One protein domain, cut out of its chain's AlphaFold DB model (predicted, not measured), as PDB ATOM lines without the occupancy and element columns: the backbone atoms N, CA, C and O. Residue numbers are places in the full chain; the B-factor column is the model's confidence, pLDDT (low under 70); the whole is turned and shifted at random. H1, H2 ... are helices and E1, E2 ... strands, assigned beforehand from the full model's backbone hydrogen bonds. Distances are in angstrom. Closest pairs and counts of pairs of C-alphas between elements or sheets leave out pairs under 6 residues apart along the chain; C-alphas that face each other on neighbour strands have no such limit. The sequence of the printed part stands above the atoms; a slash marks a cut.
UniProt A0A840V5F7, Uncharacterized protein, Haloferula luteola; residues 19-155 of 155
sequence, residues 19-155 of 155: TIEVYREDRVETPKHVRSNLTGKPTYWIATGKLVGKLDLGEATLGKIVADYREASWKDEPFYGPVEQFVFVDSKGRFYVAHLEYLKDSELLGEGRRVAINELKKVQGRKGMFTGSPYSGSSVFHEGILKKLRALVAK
ATOM      1  N   THR A  19      36.004  -4.923 -31.720       88.75
ATOM      2  CA  THR A  19      37.101  -5.877 -31.554       88.75
ATOM      3  C   THR A  19      36.554  -7.210 -31.056       88.75
ATOM      4  O   THR A  19      35.897  -7.260 -30.015       88.75
ATOM      5  N   ILE A  20      36.857  -8.287 -31.778       91.31
ATOM      6  CA  ILE A  20      36.507  -9.660 -31.410       91.31
ATOM      7  C   ILE A  20      37.749 -10.421 -30.950       91.31
ATOM      8  O   ILE A  20      38.841 -10.249 -31.492       91.31
ATOM      9  N   GLU A  21      37.592 -11.278 -29.952       92.00
ATOM     10  CA  GLU A  21      38.628 -12.215 -29.530       92.00
ATOM     11  C   GLU A  21      38.538 -13.490 -30.361       92.00
ATOM     12  O   GLU A  21      37.449 -14.017 -30.585       92.00
ATOM     13  N   VAL A  22      39.686 -13.988 -30.812       89.88
ATOM     14  CA  VAL A  22      39.786 -15.184 -31.643       89.88
ATOM     15  C   VAL A  22      40.539 -16.257 -30.896       89.88
ATOM     16  O   VAL A  22      41.682 -16.064 -30.472       89.88
ATOM     17  N   TYR A  23      39.908 -17.413 -30.803       87.69
ATOM     18  CA  TYR A  23      40.472 -18.587 -30.182       87.69
ATOM     19  C   TYR A  23      40.606 -19.713 -31.209       87.69
ATOM     20  O   TYR A  23      39.736 -19.886 -32.068       87.69
ATOM     21  N   ARG A  24      41.707 -20.461 -31.125       82.94
ATOM     22  CA  ARG A  24      42.018 -21.615 -31.976       82.94
ATOM     23  C   ARG A  24      42.215 -22.844 -31.101       82.94
ATOM     24  O   ARG A  24      42.817 -22.767 -30.032       82.94
ATOM     25  N   GLU A  25      41.732 -23.986 -31.561       70.75
ATOM     26  CA  GLU A  25      42.041 -25.262 -30.925       70.75
ATOM     27  C   GLU A  25      43.419 -25.756 -31.407       70.75
ATOM     28  O   GLU A  25      43.626 -25.950 -32.603       70.75
ATOM     29  N   ASP A  26      44.379 -25.929 -30.488       55.50
ATOM     30  CA  ASP A  26      45.767 -26.330 -30.809       55.50
ATOM     31  C   ASP A  26      45.877 -27.796 -31.279       55.50
ATOM     32  O   ASP A  26      46.887 -28.215 -31.844       55.50
ATOM     33  N   ARG A  27      44.825 -28.589 -31.069       48.03
ATOM     34  CA  ARG A  27      44.662 -29.920 -31.643       48.03
ATOM     35  C   ARG A  27      43.261 -30.015 -32.207       48.03
ATOM     36  O   ARG A  27      42.298 -29.912 -31.458       48.03
ATOM     37  N   VAL A  28      43.146 -30.357 -33.486       42.66
ATOM     38  CA  VAL A  28      41.950 -31.052 -33.972       42.66
ATOM     39  C   VAL A  28      42.002 -32.480 -33.406       42.66
ATOM     40  O   VAL A  28      42.052 -33.462 -34.138       42.66
ATOM     41  N   GLU A  29      42.020 -32.643 -32.078       36.66
ATOM     42  CA  GLU A  29      41.494 -33.861 -31.466       36.66
ATOM     43  C   GLU A  29      39.996 -33.741 -31.656       36.66
ATOM     44  O   GLU A  29      39.326 -33.345 -30.712       36.66
ATOM     45  N   THR A  30      39.548 -33.944 -32.911       37.53
ATOM     46  CA  THR A  30      38.186 -33.752 -33.429       37.53
ATOM     47  C   THR A  30      37.281 -33.390 -32.271       37.53
ATOM     48  O   THR A  30      36.916 -34.348 -31.576       37.53
ATOM     49  N   PRO A  31      37.055 -32.094 -31.933       40.69
ATOM     50  CA  PRO A  31      36.291 -31.745 -30.741       40.69
ATOM     51  C   PRO A  31      35.037 -32.553 -30.899       40.69
ATOM     52  O   PRO A  31      34.357 -32.319 -31.899       40.69
ATOM     53  N   LYS A  32      34.864 -33.624 -30.093       44.03
ATOM     54  CA  LYS A  32      33.957 -34.703 -30.503       44.03
ATOM     55  C   LYS A  32      32.677 -33.964 -30.792       44.03
ATOM     56  O   LYS A  32      32.140 -33.335 -29.878       44.03
ATOM     57  N   HIS A  33      32.267 -33.929 -32.060       47.53
ATOM     58  CA  HIS A  33      31.049 -33.256 -32.458       47.53
ATOM     59  C   HIS A  33      29.966 -34.190 -31.940       47.53
ATOM     60  O   HIS A  33      29.365 -34.969 -32.672       47.53
ATOM     61  N   VAL A  34      29.816 -34.221 -30.614       49.25
ATOM     62  CA  VAL A  34      28.863 -35.040 -29.909       49.25
ATOM     63  C   VAL A  34      27.588 -34.280 -30.125       49.25
ATOM     64  O   VAL A  34      27.214 -33.414 -29.333       49.25
ATOM     65  N   ARG A  35      26.961 -34.581 -31.259       55.25
ATOM     66  CA  ARG A  35      25.597 -34.196 -31.527       55.25
ATOM     67  C   ARG A  35      24.766 -34.835 -30.425       55.25
ATOM     68  O   ARG A  35      24.447 -36.018 -30.465       55.25
ATOM     69  N   SER A  36      24.478 -34.046 -29.406       55.62
ATOM     70  CA  SER A  36      23.566 -34.408 -28.333       55.62
ATOM     71  C   SER A  36      22.327 -33.541 -28.471       55.62
ATOM     72  O   SER A  36      22.409 -32.383 -28.872       55.62
ATOM     73  N   ASN A  37      21.160 -34.092 -28.163       60.72
ATOM     74  CA  ASN A  37      19.902 -33.347 -28.205       60.72
ATOM     75  C   ASN A  37      19.506 -32.887 -26.795       60.72
ATOM     76  O   ASN A  37      18.369 -33.077 -26.377       60.72
ATOM     77  N   LEU A  38      20.442 -32.284 -26.050       59.69
ATOM     78  CA  LEU A  38      20.218 -31.867 -24.656       59.69
ATOM     79  C   LEU A  38      19.092 -30.836 -24.505       59.69
ATOM     80  O   LEU A  38      18.469 -30.766 -23.453       59.69
ATOM     81  N   THR A  39      18.823 -30.044 -25.546       61.38
ATOM     82  CA  THR A  39      17.816 -28.969 -25.523       61.38
ATOM     83  C   THR A  39      16.750 -29.130 -26.613       61.38
ATOM     84  O   THR A  39      16.178 -28.136 -27.058       61.38
ATOM     85  N   GLY A  40      16.563 -30.340 -27.158       63.53
ATOM     86  CA  GLY A  40      15.705 -30.571 -28.336       63.53
ATOM     87  C   GLY A  40      16.236 -29.958 -29.645       63.53
ATOM     88  O   GLY A  40      15.579 -30.028 -30.679       63.53
ATOM     89  N   LYS A  41      17.438 -29.373 -29.615       61.25
ATOM     90  CA  LYS A  41      18.195 -28.885 -30.773       61.25
ATOM     91  C   LYS A  41      19.552 -29.588 -30.808       61.25
ATOM     92  O   LYS A  41      20.042 -29.971 -29.738       61.25
ATOM     93  N   PRO A  42      20.182 -29.715 -31.990       62.25
ATOM     94  CA  PRO A  42      21.573 -30.136 -32.075       62.25
ATOM     95  C   PRO A  42      22.444 -29.288 -31.135       62.25
ATOM     96  O   PRO A  42      22.518 -28.065 -31.249       62.25
ATOM     97  N   THR A  43      23.049 -29.945 -30.150       64.44
ATOM     98  CA  THR A  43      24.017 -29.352 -29.227       64.44
ATOM     99  C   THR A  43      25.404 -29.779 -29.669       64.44
ATOM    100  O   THR A  43      25.620 -30.960 -29.939       64.44
ATOM    101  N   TYR A  44      26.328 -28.825 -29.724       65.38
ATOM    102  CA  TYR A  44      27.704 -29.039 -30.144       65.38
ATOM    103  C   TYR A  44      28.638 -28.751 -28.969       65.38
ATOM    104  O   TYR A  44      28.573 -27.707 -28.314       65.38
ATOM    105  N   TRP A  45      29.525 -29.692 -28.675       66.44
ATOM    106  CA  TRP A  45      30.631 -29.412 -27.770       66.44
ATOM    107  C   TRP A  45      31.713 -28.683 -28.572       66.44
ATOM    108  O   TRP A  45      32.216 -29.233 -29.547       66.44
ATOM    109  N   ILE A  46      31.998 -27.430 -28.215       68.69
ATOM    110  CA  ILE A  46      32.999 -26.601 -28.893       68.69
ATOM    111  C   ILE A  46      33.938 -26.078 -27.815       68.69
ATOM    112  O   ILE A  46      33.588 -25.176 -27.047       68.69
ATOM    113  N   ALA A  47      35.132 -26.657 -27.742       68.31
ATOM    114  CA  ALA A  47      36.180 -26.114 -26.902       68.31
ATOM    115  C   ALA A  47      36.611 -24.758 -27.474       68.31
ATOM    116  O   ALA A  47      36.888 -24.632 -28.662       68.31
ATOM    117  N   THR A  48      36.659 -23.729 -26.627       69.44
ATOM    118  CA  THR A  48      37.115 -22.397 -27.047       69.44
ATOM    119  C   THR A  48      38.577 -22.454 -27.498       69.44
ATOM    120  O   THR A  48      38.943 -21.753 -28.423       69.44
ATOM    121  N   GLY A  49      39.394 -23.346 -26.926       74.94
ATOM    122  CA  GLY A  49      40.811 -23.473 -27.268       74.94
ATOM    123  C   GLY A  49      41.657 -22.344 -26.672       74.94
ATOM    124  O   GLY A  49      41.286 -21.738 -25.662       74.94
ATOM    125  N   LYS A  50      42.814 -22.075 -27.280       82.00
ATOM    126  CA  LYS A  50      43.760 -21.030 -26.873       82.00
ATOM    127  C   LYS A  50      43.421 -19.711 -27.565       82.00
ATOM    128  O   LYS A  50      43.122 -19.692 -28.755       82.00
ATOM    129  N   LEU A  51      43.511 -18.596 -26.837       87.31
ATOM    130  CA  LEU A  51      43.420 -17.262 -27.435       87.31
ATOM    131  C   LEU A  51      44.603 -17.055 -28.394       87.31
ATOM    132  O   LEU A  51      45.756 -17.081 -27.962       87.31
ATOM    133  N   VAL A  52      44.315 -16.832 -29.676       88.62
ATOM    134  CA  VAL A  52      45.331 -16.543 -30.707       88.62
ATOM    135  C   VAL A  52      45.436 -15.057 -31.026       88.62
ATOM    136  O   VAL A  52      46.450 -14.607 -31.548       88.62
ATOM    137  N   GLY A  53      44.426 -14.266 -30.657       91.19
ATOM    138  CA  GLY A  53      44.527 -12.813 -30.627       91.19
ATOM    139  C   GLY A  53      43.187 -12.125 -30.809       91.19
ATOM    140  O   GLY A  53      42.149 -12.661 -30.428       91.19
ATOM    141  N   LYS A  54      43.217 -10.907 -31.352       92.62
ATOM    142  CA  LYS A  54      42.038 -10.052 -31.511       92.62
ATOM    143  C   LYS A  54      41.940  -9.537 -32.941       92.62
ATOM    144  O   LYS A  54      42.961  -9.198 -33.537       92.62
ATOM    145  N   LEU A  55      40.725  -9.474 -33.479       89.81
ATOM    146  CA  LEU A  55      40.438  -8.885 -34.786       89.81
ATOM    147  C   LEU A  55      39.578  -7.640 -34.616       89.81
ATOM    148  O   LEU A  55      38.540  -7.687 -33.969       89.81
ATOM    149  N   ASP A  56      40.000  -6.552 -35.243       89.12
ATOM    150  CA  ASP A  56      39.194  -5.345 -35.398       89.12
ATOM    151  C   ASP A  56      38.337  -5.471 -36.667       89.12
ATOM    152  O   ASP A  56      38.877  -5.661 -37.767       89.12
ATOM    153  N   LEU A  57      37.015  -5.408 -36.520       83.38
ATOM    154  CA  LEU A  57      36.039  -5.480 -37.608       83.38
ATOM    155  C   LEU A  57      35.685  -4.101 -38.193       83.38
ATOM    156  O   LEU A  57      34.885  -4.023 -39.127       83.38
ATOM    157  N   GLY A  58      36.301  -3.021 -37.703       83.94
ATOM    158  CA  GLY A  58      35.938  -1.657 -38.069       83.94
ATOM    159  C   GLY A  58      34.501  -1.356 -37.651       83.94
ATOM    160  O   GLY A  58      34.058  -1.766 -36.583       83.94
ATOM    161  N   GLU A  59      33.743  -0.672 -38.505       81.44
ATOM    162  CA  GLU A  59      32.371  -0.236 -38.193       81.44
ATOM    163  C   GLU A  59      31.324  -1.367 -38.218       81.44
ATOM    164  O   GLU A  59      30.166  -1.159 -37.845       81.44
ATOM    165  N   ALA A  60      31.700  -2.567 -38.669       82.50
ATOM    166  CA  ALA A  60      30.814  -3.722 -38.690       82.50
ATOM    167  C   ALA A  60      30.846  -4.466 -37.349       82.50
ATOM    168  O   ALA A  60      31.885  -4.571 -36.706       82.50
ATOM    169  N   THR A  61      29.707  -5.051 -36.964       86.75
ATOM    170  CA  THR A  61      29.665  -6.020 -35.859       86.75
ATOM    171  C   THR A  61      29.502  -7.430 -36.404       86.75
ATOM    172  O   THR A  61      28.813  -7.634 -37.403       86.75
ATOM    173  N   LEU A  62      30.052  -8.422 -35.717       84.50
ATOM    174  CA  LEU A  62      29.938  -9.835 -36.039       84.50
ATOM    175  C   LEU A  62      28.472 -10.276 -36.056       84.50
ATOM    176  O   LEU A  62      28.056 -11.023 -36.931       84.50
ATOM    177  N   GLY A  63      27.660  -9.729 -35.149       83.38
ATOM    178  CA  GLY A  63      26.212  -9.931 -35.164       83.38
ATOM    179  C   GLY A  63      25.535  -9.385 -36.426       83.38
ATOM    180  O   GLY A  63      24.663 -10.058 -36.966       83.38
ATOM    181  N   LYS A  64      25.940  -8.203 -36.913       83.00
ATOM    182  CA  LYS A  64      25.433  -7.641 -38.176       83.00
ATOM    183  C   LYS A  64      25.891  -8.475 -39.374       83.00
ATOM    184  O   LYS A  64      25.063  -8.854 -40.186       83.00
ATOM    185  N   ILE A  65      27.168  -8.850 -39.414       81.00
ATOM    186  CA  ILE A  65      27.735  -9.740 -40.437       81.00
ATOM    187  C   ILE A  65      26.969 -11.072 -40.485       81.00
ATOM    188  O   ILE A  65      26.615 -11.537 -41.558       81.00
ATOM    189  N   VAL A  66      26.646 -11.670 -39.336       80.06
ATOM    190  CA  VAL A  66      25.859 -12.914 -39.283       80.06
ATOM    191  C   VAL A  66      24.403 -12.715 -39.718       80.06
ATOM    192  O   VAL A  66      23.837 -13.587 -40.374       80.06
ATOM    193  N   ALA A  67      23.789 -11.584 -39.367       77.88
ATOM    194  CA  ALA A  67      22.406 -11.283 -39.726       77.88
ATOM    195  C   ALA A  67      22.227 -10.975 -41.222       77.88
ATOM    196  O   ALA A  67      21.260 -11.447 -41.815       77.88
ATOM    197  N   ASP A  68      23.155 -10.226 -41.821       71.19
ATOM    198  CA  ASP A  68      23.073  -9.766 -43.214       71.19
ATOM    199  C   ASP A  68      23.243 -10.918 -44.227       71.19
ATOM    200  O   ASP A  68      22.761 -10.832 -45.351       71.19
ATOM    201  N   TYR A  69      23.888 -12.019 -43.831       63.56
ATOM    202  CA  TYR A  69      24.201 -13.169 -44.698       63.56
ATOM    203  C   TYR A  69      23.389 -14.424 -44.352       63.56
ATOM    204  O   TYR A  69      23.784 -15.559 -44.633       63.56
ATOM    205  N   ARG A  70      22.248 -14.232 -43.692       56.16
ATOM    206  CA  ARG A  70      21.412 -15.304 -43.160       56.16
ATOM    207  C   ARG A  70      20.563 -15.977 -44.241       56.16
ATOM    208  O   ARG A  70      19.359 -16.062 -44.069       56.16
ATOM    209  N   GLU A  71      21.154 -16.442 -45.340       52.38
ATOM    210  CA  GLU A  71      20.442 -17.241 -46.345       52.38
ATOM    211  C   GLU A  71      21.400 -17.896 -47.355       52.38
ATOM    212  O   GLU A  71      21.938 -17.238 -48.238       52.38
ATOM    213  N   ALA A  72      21.585 -19.213 -47.233       46.44
ATOM    214  CA  ALA A  72      21.845 -20.128 -48.346       46.44
ATOM    215  C   ALA A  72      21.610 -21.569 -47.862       46.44
ATOM    216  O   ALA A  72      21.991 -21.955 -46.753       46.44
ATOM    217  N   SER A  73      20.919 -22.367 -48.670       50.91
ATOM    218  CA  SER A  73      20.792 -23.807 -48.453       50.91
ATOM    219  C   SER A  73      22.175 -24.448 -48.579       50.91
ATOM    220  O   SER A  73      22.719 -24.520 -49.675       50.91
ATOM    221  N   TRP A  74      22.714 -24.981 -47.477       55.28
ATOM    222  CA  TRP A  74      24.011 -25.678 -47.449       55.28
ATOM    223  C   TRP A  74      24.117 -26.841 -48.449       55.28
ATOM    224  O   TRP A  74      25.216 -27.288 -48.757       55.28
ATOM    225  N   LYS A  75      22.981 -27.362 -48.933       57.25
ATOM    226  CA  LYS A  75      22.934 -28.492 -49.869       57.25
ATOM    227  C   LYS A  75      23.468 -28.147 -51.258       57.25
ATOM    228  O   LYS A  75      23.903 -29.058 -51.953       57.25
ATOM    229  N   ASP A  76      23.448 -26.869 -51.629       60.44
ATOM    230  CA  ASP A  76      23.861 -26.389 -52.951       60.44
ATOM    231  C   ASP A  76      25.193 -25.621 -52.895       60.44
ATOM    232  O   ASP A  76      25.652 -25.071 -53.896       60.44
ATOM    233  N   GLU A  77      25.834 -25.568 -51.722       64.75
ATOM    234  CA  GLU A  77      27.069 -24.817 -51.532       64.75
ATOM    235  C   GLU A  77      28.292 -25.648 -51.967       64.75
ATOM    236  O   GLU A  77      28.493 -26.758 -51.477       64.75
ATOM    237  N   PRO A  78      29.160 -25.124 -52.854       66.06
ATOM    238  CA  PRO A  78      30.294 -25.873 -53.393       66.06
ATOM    239  C   PRO A  78      31.494 -25.937 -52.432       66.06
ATOM    240  O   PRO A  78      32.593 -26.272 -52.860       66.06
ATOM    241  N   PHE A  79      31.329 -25.588 -51.155       70.94
ATOM    242  CA  PHE A  79      32.420 -25.509 -50.184       70.94
ATOM    243  C   PHE A  79      32.394 -26.684 -49.202       70.94
ATOM    244  O   PHE A  79      31.340 -27.095 -48.724       70.94
ATOM    245  N   TYR A  80      33.579 -27.198 -48.879       69.19
ATOM    246  CA  TYR A  80      33.808 -28.313 -47.967       69.19
ATOM    247  C   TYR A  80      34.662 -27.870 -46.771       69.19
ATOM    248  O   TYR A  80      35.529 -27.001 -46.879       69.19
ATOM    249  N   GLY A  81      34.419 -28.476 -45.612       67.81
ATOM    250  CA  GLY A  81      35.097 -28.159 -44.356       67.81
ATOM    251  C   GLY A  81      34.385 -28.769 -43.139       67.81
ATOM    252  O   GLY A  81      33.465 -29.572 -43.316       67.81
ATOM    253  N   PRO A  82      34.810 -28.428 -41.905       69.25
ATOM    254  CA  PRO A  82      35.829 -27.424 -41.592       69.25
ATOM    255  C   PRO A  82      37.250 -27.990 -41.721       69.25
ATOM    256  O   PRO A  82      37.541 -29.068 -41.209       69.25
ATOM    257  N   VAL A  83      38.152 -27.248 -42.370       72.88
ATOM    258  CA  VAL A  83      39.604 -27.536 -42.358       72.88
ATOM    259  C   VAL A  83      40.233 -26.995 -41.080       72.88
ATOM    260  O   VAL A  83      41.077 -27.637 -40.461       72.88
ATOM    261  N   GLU A  84      39.787 -25.811 -40.667       78.94
ATOM    262  CA  GLU A  84      40.139 -25.204 -39.390       78.94
ATOM    263  C   GLU A  84      38.882 -24.628 -38.743       78.94
ATOM    264  O   GLU A  84      37.983 -24.128 -39.426       78.94
ATOM    265  N   GLN A  85      38.836 -24.684 -37.416       80.50
ATOM    266  CA  GLN A  85      37.755 -24.138 -36.612       80.50
ATOM    267  C   GLN A  85      38.316 -23.104 -35.638       80.50
ATOM    268  O   GLN A  85      39.316 -23.340 -34.957       80.50
ATOM    269  N   PHE A  86      37.626 -21.975 -35.552       84.56
ATOM    270  CA  PHE A  86      37.903 -20.901 -34.614       84.56
ATOM    271  C   PHE A  86      36.650 -20.583 -33.810       84.56
ATOM    272  O   PHE A  86      35.525 -20.731 -34.296       84.56
ATOM    273  N   VAL A  87      36.847 -20.100 -32.588       86.00
ATOM    274  CA  VAL A  87      35.775 -19.502 -31.796       86.00
ATOM    275  C   VAL A  87      36.017 -18.009 -31.720       86.00
ATOM    276  O   VAL A  87      37.089 -17.569 -31.305       86.00
ATOM    277  N   PHE A  88      35.020 -17.235 -32.126       88.69
ATOM    278  CA  PHE A  88      35.022 -15.791 -31.963       88.69
ATOM    279  C   PHE A  88      34.156 -15.413 -30.770       88.69
ATOM    280  O   PHE A  88      33.056 -15.942 -30.591       88.69
ATOM    281  N   VAL A  89      34.651 -14.481 -29.965       89.19
ATOM    282  CA  VAL A  89      33.894 -13.861 -28.879       89.19
ATOM    283  C   VAL A  89      33.835 -12.374 -29.159       89.19
ATOM    284  O   VAL A  89      34.872 -11.720 -29.261       89.19
ATOM    285  N   ASP A  90      32.629 -11.846 -29.342       91.06
ATOM    286  CA  ASP A  90      32.462 -10.418 -29.586       91.06
ATOM    287  C   ASP A  90      32.557  -9.590 -28.294       91.06
ATOM    288  O   ASP A  90      32.600 -10.116 -27.178       91.06
ATOM    289  N   SER A  91      32.553  -8.265 -28.445       87.81
ATOM    290  CA  SER A  91      32.618  -7.320 -27.321       87.81
ATOM    291  C   SER A  91      31.452  -7.441 -26.325       87.81
ATOM    292  O   SER A  91      31.553  -6.971 -25.193       87.81
ATOM    293  N   LYS A  92      30.350  -8.089 -26.721       87.38
ATOM    294  CA  LYS A  92      29.160  -8.333 -25.894       87.38
ATOM    295  C   LYS A  92      29.186  -9.716 -25.235       87.38
ATOM    296  O   LYS A  92      28.221 -10.087 -24.566       87.38
ATOM    297  N   GLY A  93      30.257 -10.488 -25.421       84.88
ATOM    298  CA  GLY A  93      30.390 -11.848 -24.907       84.88
ATOM    299  C   GLY A  93      29.530 -12.875 -25.648       84.88
ATOM    300  O   GLY A  93      29.277 -13.956 -25.109       84.88
ATOM    301  N   ARG A  94      29.052 -12.561 -26.860       86.12
ATOM    302  CA  ARG A  94      28.397 -13.536 -27.737       86.12
ATOM    303  C   ARG A  94      29.454 -14.398 -28.405       86.12
ATOM    304  O   ARG A  94      30.523 -13.922 -28.780       86.12
ATOM    305  N   PHE A  95      29.131 -15.676 -28.544       85.06
ATOM    306  CA  PHE A  95      30.031 -16.675 -29.092       85.06
ATOM    307  C   PHE A  95      29.638 -16.978 -30.524       85.06
ATOM    308  O   PHE A  95      28.456 -17.099 -30.839       85.06
ATOM    309  N   TYR A  96      30.636 -17.163 -31.368       86.38
ATOM    310  CA  TYR A  96      30.461 -17.572 -32.747       86.38
ATOM    311  C   TYR A  96      31.480 -18.654 -33.068       86.38
ATOM    312  O   TYR A  96      32.596 -18.637 -32.549       86.38
ATOM    313  N   VAL A  97      31.102 -19.593 -33.922       82.06
ATOM    314  CA  VAL A  97      32.044 -20.523 -34.538       82.06
ATOM    315  C   VAL A  97      32.339 -20.049 -35.948       82.06
ATOM    316  O   VAL A  97      31.423 -19.671 -36.677       82.06
ATOM    317  N   ALA A  98      33.616 -20.055 -36.307       83.88
ATOM    318  CA  ALA A  98      34.089 -19.724 -37.634       83.88
ATOM    319  C   ALA A  98      34.830 -20.916 -38.236       83.88
ATOM    320  O   ALA A  98      35.797 -21.418 -37.660       83.88
ATOM    321  N   HIS A  99      34.368 -21.366 -39.393       81.38
ATOM    322  CA  HIS A  99      34.912 -22.500 -40.123       81.38
ATOM    323  C   HIS A  99      35.651 -22.021 -41.356       81.38
ATOM    324  O   HIS A  99      35.077 -21.314 -42.182       81.38
ATOM    325  N   LEU A 100      36.920 -22.405 -41.490       79.62
ATOM    326  CA  LEU A 100      37.602 -22.274 -42.768       79.62
ATOM    327  C   LEU A 100      37.223 -23.445 -43.656       79.62
ATOM    328  O   LEU A 100      37.377 -24.612 -43.289       79.62
ATOM    329  N   GLU A 101      36.774 -23.093 -44.847       77.94
ATOM    330  CA  GLU A 101      36.295 -24.022 -45.855       77.94
ATOM    331  C   GLU A 101      37.013 -23.758 -47.173       77.94
ATOM    332  O   GLU A 101      37.539 -22.663 -47.405       77.94
ATOM    333  N   TYR A 102      37.025 -24.767 -48.033       75.50
ATOM    334  CA  TYR A 102      37.621 -24.722 -49.360       75.50
ATOM    335  C   TYR A 102      36.577 -25.064 -50.417       75.50
ATOM    336  O   TYR A 102      35.687 -25.882 -50.187       75.50
ATOM    337  N   LEU A 103      36.675 -24.418 -51.570       75.19
ATOM    338  CA  LEU A 103      35.855 -24.704 -52.733       75.19
ATOM    339  C   LEU A 103      36.197 -26.102 -53.261       75.19
ATOM    340  O   LEU A 103      37.365 -26.501 -53.293       75.19
ATOM    341  N   LYS A 104      35.174 -26.839 -53.694       68.50
ATOM    342  CA  LYS A 104      35.330 -28.098 -54.419       68.50
ATOM    343  C   LYS A 104      36.324 -27.898 -55.562       68.50
ATOM    344  O   LYS A 104      36.273 -26.888 -56.257       68.50
ATOM    345  N   ASP A 105      37.240 -28.844 -55.716       70.31
ATOM    346  CA  ASP A 105      38.244 -28.850 -56.785       70.31
ATOM    347  C   ASP A 105      39.321 -27.743 -56.688       70.31
ATOM    348  O   ASP A 105      40.150 -27.617 -57.586       70.31
ATOM    349  N   SER A 106      39.372 -26.979 -55.587       66.31
ATOM    350  CA  SER A 106      40.475 -26.050 -55.288       66.31
ATOM    351  C   SER A 106      41.532 -26.679 -54.376       66.31
ATOM    352  O   SER A 106      41.233 -27.539 -53.543       66.31
ATOM    353  N   GLU A 107      42.783 -26.227 -54.494       59.88
ATOM    354  CA  GLU A 107      43.846 -26.651 -53.582       59.88
ATOM    355  C   GLU A 107      43.545 -26.212 -52.142       59.88
ATOM    356  O   GLU A 107      43.179 -25.061 -51.887       59.88
ATOM    357  N   LEU A 108      43.780 -27.107 -51.172       53.84
ATOM    358  CA  LEU A 108      43.523 -26.857 -49.746       53.84
ATOM    359  C   LEU A 108      44.209 -25.584 -49.224       53.84
ATOM    360  O   LEU A 108      43.739 -25.017 -48.238       53.84
ATOM    361  N   LEU A 109      45.292 -25.117 -49.862       52.06
ATOM    362  CA  LEU A 109      46.059 -23.920 -49.496       52.06
ATOM    363  C   LEU A 109      45.941 -22.728 -50.478       52.06
ATOM    364  O   LEU A 109      46.626 -21.729 -50.268       52.06
ATOM    365  N   GLY A 110      45.055 -22.785 -51.480       55.22
ATOM    366  CA  GLY A 110      44.985 -21.813 -52.583       55.22
ATOM    367  C   GLY A 110      43.855 -20.768 -52.527       55.22
ATOM    368  O   GLY A 110      43.310 -20.428 -51.464       55.22
ATOM    369  N   GLU A 111      43.538 -20.225 -53.708       54.69
ATOM    370  CA  GLU A 111      42.313 -19.463 -53.990       54.69
ATOM    371  C   GLU A 111      41.078 -20.367 -53.801       54.69
ATOM    372  O   GLU A 111      41.175 -21.585 -53.905       54.69
ATOM    373  N   GLY A 112      39.924 -19.795 -53.441       58.22
ATOM    374  CA  GLY A 112      38.717 -20.582 -53.146       58.22
ATOM    375  C   GLY A 112      38.525 -20.949 -51.672       58.22
ATOM    376  O   GLY A 112      37.797 -21.886 -51.361       58.22
ATOM    377  N   ARG A 113      39.136 -20.217 -50.732       71.75
ATOM    378  CA  ARG A 113      38.797 -20.355 -49.307       71.75
ATOM    379  C   ARG A 113      37.753 -19.346 -48.861       71.75
ATOM    380  O   ARG A 113      37.785 -18.190 -49.277       71.75
ATOM    381  N   ARG A 114      36.933 -19.754 -47.897       74.69
ATOM    382  CA  ARG A 114      36.048 -18.856 -47.153       74.69
ATOM    383  C   ARG A 114      36.103 -19.096 -45.654       74.69
ATOM    384  O   ARG A 114      36.664 -20.086 -45.194       74.69
ATOM    385  N   VAL A 115      35.515 -18.163 -44.914       78.06
ATOM    386  CA  VAL A 115      35.209 -18.312 -43.494       78.06
ATOM    387  C   VAL A 115      33.696 -18.308 -43.338       78.06
ATOM    388  O   VAL A 115      33.103 -17.285 -43.641       78.06
ATOM    389  N   ALA A 116      33.094 -19.415 -42.905       78.56
ATOM    390  CA  ALA A 116      31.674 -19.500 -42.569       78.56
ATOM    391  C   ALA A 116      31.483 -19.237 -41.074       78.56
ATOM    392  O   ALA A 116      32.123 -19.886 -40.249       78.56
ATOM    393  N   ILE A 117      30.624 -18.283 -40.710       81.00
ATOM    394  CA  ILE A 117      30.466 -17.824 -39.321       81.00
ATOM    395  C   ILE A 117      29.042 -18.080 -38.840       81.00
ATOM    396  O   ILE A 117      28.086 -17.654 -39.480       81.00
ATOM    397  N   ASN A 118      28.904 -18.720 -37.681       80.12
ATOM    398  CA  ASN A 118      27.612 -19.027 -37.076       80.12
ATOM    399  C   ASN A 118      27.583 -18.602 -35.611       80.12
ATOM    400  O   ASN A 118      28.519 -18.874 -34.861       80.12
ATOM    401  N   GLU A 119      26.484 -17.989 -35.181       82.62
ATOM    402  CA  GLU A 119      26.280 -17.667 -33.769       82.62
ATOM    403  C   GLU A 119      26.024 -18.934 -32.941       82.62
ATOM    404  O   GLU A 119      25.259 -19.828 -33.319       82.62
ATOM    405  N   LEU A 120      26.651 -18.983 -31.771       79.38
ATOM    406  CA  LEU A 120      26.522 -20.028 -30.775       79.38
ATOM    407  C   LEU A 120      25.826 -19.499 -29.523       79.38
ATOM    408  O   LEU A 120      26.150 -18.440 -28.986       79.38
ATOM    409  N   LYS A 121      24.930 -20.310 -28.968       79.25
ATOM    410  CA  LYS A 121      24.305 -20.074 -27.667       79.25
ATOM    411  C   LYS A 121      24.914 -20.992 -26.625       79.25
ATOM    412  O   LYS A 121      24.793 -22.212 -26.720       79.25
ATOM    413  N   LYS A 122      25.548 -20.418 -25.607       74.88
ATOM    414  CA  LYS A 122      26.126 -21.178 -24.493       74.88
ATOM    415  C   LYS A 122      25.054 -22.013 -23.788       74.88
ATOM    416  O   LYS A 122      23.976 -21.513 -23.471       74.88
ATOM    417  N   VAL A 123      25.361 -23.278 -23.515       71.62
ATOM    418  CA  VAL A 123      24.509 -24.151 -22.704       71.62
ATOM    419  C   VAL A 123      24.729 -23.799 -21.240       71.62
ATOM    420  O   VAL A 123      25.844 -23.901 -20.722       71.62
ATOM    421  N   GLN A 124      23.670 -23.361 -20.560       71.06
ATOM    422  CA  GLN A 124      23.749 -23.033 -19.139       71.06
ATOM    423  C   GLN A 124      24.209 -24.248 -18.316       71.06
ATOM    424  O   GLN A 124      23.841 -25.387 -18.598       71.06
ATOM    425  N   GLY A 125      25.053 -24.002 -17.311       64.62
ATOM    426  CA  GLY A 125      25.567 -25.042 -16.412       64.62
ATOM    427  C   GLY A 125      26.650 -25.958 -16.999       64.62
ATOM    428  O   GLY A 125      27.134 -26.833 -16.288       64.62
ATOM    429  N   ARG A 126      27.073 -25.776 -18.263       65.88
ATOM    430  CA  ARG A 126      28.104 -26.618 -18.895       65.88
ATOM    431  C   ARG A 126      29.212 -25.785 -19.546       65.88
ATOM    432  O   ARG A 126      29.010 -25.116 -20.558       65.88
ATOM    433  N   LYS A 127      30.412 -25.819 -18.956       62.75
ATOM    434  CA  LYS A 127      31.592 -25.102 -19.470       62.75
ATOM    435  C   LYS A 127      31.999 -25.672 -20.837       62.75
ATOM    436  O   LYS A 127      32.132 -26.882 -20.976       62.75
ATOM    437  N   GLY A 128      32.180 -24.801 -21.831       64.06
ATOM    438  CA  GLY A 128      32.575 -25.196 -23.193       64.06
ATOM    439  C   GLY A 128      31.472 -25.860 -24.029       64.06
ATOM    440  O   GLY A 128      31.750 -26.372 -25.107       64.06
ATOM    441  N   MET A 129      30.219 -25.878 -23.556       67.44
ATOM    442  CA  MET A 129      29.099 -26.419 -24.331       67.44
ATOM    443  C   MET A 129      28.267 -25.321 -24.963       67.44
ATOM    444  O   MET A 129      27.869 -24.362 -24.297       67.44
ATOM    445  N   PHE A 130      27.956 -25.511 -26.241       72.94
ATOM    446  CA  PHE A 130      27.227 -24.546 -27.041       72.94
ATOM    447  C   PHE A 130      26.129 -25.238 -27.860       72.94
ATOM    448  O   PHE A 130      26.192 -26.410 -28.210       72.94
ATOM    449  N   THR A 131      25.067 -24.507 -28.149       66.31
ATOM    450  CA  THR A 131      24.002 -24.904 -29.070       66.31
ATOM    451  C   THR A 131      24.035 -23.955 -30.247       66.31
ATOM    452  O   THR A 131      24.257 -22.758 -30.092       66.31
ATOM    453  N   GLY A 132      23.833 -24.489 -31.432       63.56
ATOM    454  CA  GLY A 132      23.958 -23.754 -32.679       63.56
ATOM    455  C   GLY A 132      23.935 -24.758 -33.809       63.56
ATOM    456  O   GLY A 132      23.976 -25.953 -33.554       63.56
ATOM    457  N   SER A 133      23.858 -24.291 -35.039       61.12
ATOM    458  CA  SER A 133      23.937 -25.170 -36.193       61.12
ATOM    459  C   SER A 133      25.006 -24.619 -37.113       61.12
ATOM    460  O   SER A 133      24.684 -23.758 -37.924       61.12
ATOM    461  N   PRO A 134      26.256 -25.097 -37.016       54.34
ATOM    462  CA  PRO A 134      27.357 -24.555 -37.804       54.34
ATOM    463  C   PRO A 134      27.169 -24.649 -39.330       54.34
ATOM    464  O   PRO A 134      27.984 -24.112 -40.064       54.34
ATOM    465  N   TYR A 135      26.120 -25.340 -39.795       53.91
ATOM    466  CA  TYR A 135      25.850 -25.608 -41.206       53.91
ATOM    467  C   TYR A 135      24.355 -25.657 -41.572       53.91
ATOM    468  O   TYR A 135      24.018 -26.048 -42.681       53.91
ATOM    469  N   SER A 136      23.409 -25.316 -40.680       50.53
ATOM    470  CA  SER A 136      21.973 -25.507 -40.993       50.53
ATOM    471  C   SER A 136      21.305 -24.320 -41.702       50.53
ATOM    472  O   SER A 136      20.128 -24.062 -41.448       50.53
ATOM    473  N   GLY A 137      22.020 -23.627 -42.596       44.41
ATOM    474  CA  GLY A 137      21.406 -22.687 -43.551       44.41
ATOM    475  C   GLY A 137      21.856 -21.225 -43.491       44.41
ATOM    476  O   GLY A 137      21.115 -20.351 -43.935       44.41
ATOM    477  N   SER A 138      23.019 -20.916 -42.912       49.41
ATOM    478  CA  SER A 138      23.576 -19.552 -42.932       49.41
ATOM    479  C   SER A 138      25.102 -19.585 -42.849       49.41
ATOM    480  O   SER A 138      25.686 -19.332 -41.799       49.41
ATOM    481  N   SER A 139      25.758 -19.930 -43.953       53.53
ATOM    482  CA  SER A 139      27.209 -19.785 -44.072       53.53
ATOM    483  C   SER A 139      27.519 -18.368 -44.540       53.53
ATOM    484  O   SER A 139      27.388 -18.043 -45.715       53.53
ATOM    485  N   VAL A 140      27.908 -17.497 -43.612       62.59
ATOM    486  CA  VAL A 140      28.302 -16.126 -43.960       62.59
ATOM    487  C   VAL A 140      29.636 -16.129 -44.680       62.59
ATOM    488  O   VAL A 140      30.590 -16.646 -44.123       62.59
ATOM    489  N   PHE A 141      29.735 -15.518 -45.860       68.81
ATOM    490  CA  PHE A 141      31.014 -15.279 -46.525       68.81
ATOM    491  C   PHE A 141      31.556 -13.896 -46.165       68.81
ATOM    492  O   PHE A 141      30.887 -12.895 -46.398       68.81
ATOM    493  N   HIS A 142      32.782 -13.815 -45.638       72.06
ATOM    494  CA  HIS A 142      33.410 -12.515 -45.390       72.06
ATOM    495  C   HIS A 142      34.923 -12.517 -45.660       72.06
ATOM    496  O   HIS A 142      35.737 -12.801 -44.776       72.06
ATOM    497  N   GLU A 143      35.324 -12.105 -46.866       71.06
ATOM    498  CA  GLU A 143      36.737 -12.035 -47.289       71.06
ATOM    499  C   GLU A 143      37.606 -11.196 -46.350       71.06
ATOM    500  O   GLU A 143      38.726 -11.583 -46.011       71.06
ATOM    501  N   GLY A 144      37.074 -10.069 -45.862       80.00
ATOM    502  CA  GLY A 144      37.782  -9.207 -44.913       80.00
ATOM    503  C   GLY A 144      38.176  -9.923 -43.613       80.00
ATOM    504  O   GLY A 144      39.302  -9.755 -43.142       80.00
ATOM    505  N   ILE A 145      37.290 -10.765 -43.062       82.94
ATOM    506  CA  ILE A 145      37.577 -11.563 -41.864       82.94
ATOM    507  C   ILE A 145      38.583 -12.656 -42.208       82.94
ATOM    508  O   ILE A 145      39.549 -12.822 -41.470       82.94
ATOM    509  N   LEU A 146      38.425 -13.347 -43.342       83.06
ATOM    510  CA  LEU A 146      39.370 -14.381 -43.770       83.06
ATOM    511  C   LEU A 146      40.799 -13.829 -43.895       83.06
ATOM    512  O   LEU A 146      41.742 -14.440 -43.392       83.06
ATOM    513  N   LYS A 147      40.970 -12.660 -44.525       83.62
ATOM    514  CA  LYS A 147      42.278 -12.006 -44.674       83.62
ATOM    515  C   LYS A 147      42.896 -11.663 -43.316       83.62
ATOM    516  O   LYS A 147      44.068 -11.956 -43.083       83.62
ATOM    517  N   LYS A 148      42.106 -11.070 -42.416       87.31
ATOM    518  CA  LYS A 148      42.539 -10.701 -41.059       87.31
ATOM    519  C   LYS A 148      42.896 -11.933 -40.220       87.31
ATOM    520  O   LYS A 148      43.922 -11.933 -39.547       87.31
ATOM    521  N   LEU A 149      42.102 -12.996 -40.313       85.88
ATOM    522  CA  LEU A 149      42.335 -14.259 -39.619       85.88
ATOM    523  C   LEU A 149      43.613 -14.948 -40.112       85.88
ATOM    524  O   LEU A 149      44.434 -15.338 -39.290       85.88
ATOM    525  N   ARG A 150      43.840 -15.018 -41.434       83.00
ATOM    526  CA  ARG A 150      45.092 -15.540 -42.017       83.00
ATOM    527  C   ARG A 150      46.318 -14.779 -41.507       83.00
ATOM    528  O   ARG A 150      47.303 -15.400 -41.124       83.00
ATOM    529  N   ALA A 151      46.246 -13.448 -41.457       83.81
ATOM    530  CA  ALA A 151      47.331 -12.619 -40.931       83.81
ATOM    531  C   ALA A 151      47.569 -12.820 -39.423       83.81
ATOM    532  O   ALA A 151      48.690 -12.632 -38.951       83.81
ATOM    533  N   LEU A 152      46.528 -13.184 -38.670       85.62
ATOM    534  CA  LEU A 152      46.628 -13.467 -37.242       85.62
ATOM    535  C   LEU A 152      47.330 -14.802 -36.970       85.62
ATOM    536  O   LEU A 152      48.148 -14.871 -36.062       85.62
ATOM    537  N   VAL A 153      47.025 -15.840 -37.754       79.31
ATOM    538  CA  VAL A 153      47.524 -17.212 -37.526       79.31
ATOM    539  C   VAL A 153      48.841 -17.540 -38.228       79.31
ATOM    540  O   VAL A 153      49.419 -18.583 -37.952       79.31
ATOM    541  N   ALA A 154      49.301 -16.692 -39.151       75.38
ATOM    542  CA  ALA A 154      50.602 -16.838 -39.811       75.38
ATOM    543  C   ALA A 154      51.791 -16.359 -38.950       75.38
ATOM    544  O   ALA A 154      52.931 -16.427 -39.405       75.38
ATOM    545  N   LYS A 155      51.518 -15.830 -37.752       56.28
ATOM    546  CA  LYS A 155      52.507 -15.397 -36.756       56.28
ATOM    547  C   LYS A 155      52.784 -16.511 -35.757       56.28
ATOM    548  O   LYS A 155      53.946 -16.585 -35.309       56.28
TER     549      LYS A 155
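Overview. This is residues 19 to 155 of the 155 residues of an uncharacterized protein of Haloferula luteola (UniProt A0A840V5F7). One strongly twisted antiparallel sheet of seven strands curls round helix H2, while the shorter helix H1 packs on strand E6 of the same sheet. The long strands E4, E5 and E6 make the middle of the sheet, with E1 and E3 towards one edge and the short E7 and E2 towards the other; a long unnamed stretch, residues 25 to 42, joins E1 to E2. The printed part has 137 residues, with named elements in the order E1 E2 E3 H1 E4 E5 E6 E7 H2; the sheet's order is E2 E7 E6 E5 E4 E1 E3. The class is mixed, helices and strands, with under half of the residues, 67, in named elements. The whole is compact, with a radius of gyration of the C-alphas of 14.3 A, and rounded, spanning 40 by 32 by 31 A.

Along the chain. E1, residues 19 to 24, begins at C-alpha 19 (37.101, -5.877, -31.554) and is 16.5 A long. E2 is residues 43 to 45, and E3, residues 50 to 56, is 18.4 A long. H1 is residues 62 to 68. E4, residues 79 to 89, spans 24.3 A and bends by 74 degrees at residue 83. E5, residues 95 to 103, spans 25.6 A; E6, residues 113 to 122, spans 27.9 A. E7 is residues 129 to 131. H2, residues 143 to 153, is 15.4 A long and ends at C-alpha 153 (47.524, -17.212, -37.526).

Arrangement. The edge strand E3 is antiparallel to E1, at 151 degrees, with N 20 and O 55 2.8 A apart. E1 is antiparallel to E4, with N 23 and O 87 at 2.9 A. E4 to E7 form a meander, each strand the antiparallel neighbour of the one before. In the hairpin E4 and E5, N 98 and O 86 are 2.9 A apart; in the hairpin E5 and E6, N 99 and O 116 are 2.8 A apart. E6 pairs in a staggered way, with E5 over residues 113 to 120 and with E7 over residues 121 to 122, where N 131 and O 121 are 2.7 A apart. E7 is antiparallel to the edge strand E2, with N 44 and O 130 at 2.9 A. H2 is on the sheet and touches E6, the closest C-alphas being those of Val 115 and Leu 146, 5.7 A apart. H2 also touches E3, at the C-alphas of Leu 55 and Lys 148, 6.9 A. H1 is on the sheet at a height of 8.7 A and touches E6, at the C-alphas of Val 66 and Asn 118, 6.7 A. H1 and H2 are apart. In both helices every O i to N i+4 pair is within hydrogen-bond range.

Size, cuts and confidence. The C-alphas farthest apart, those of Asp 105 and Gly 125, are 42.5 A apart. The printed part has no cut and ends at Lys 155, the chain's last residue. The links E1 to E2 and E7 to H2 are long. The mean pLDDT of the printed part is 71.2, and 61 residues are under 70, among them residues 26 to 48 and 131 to 141.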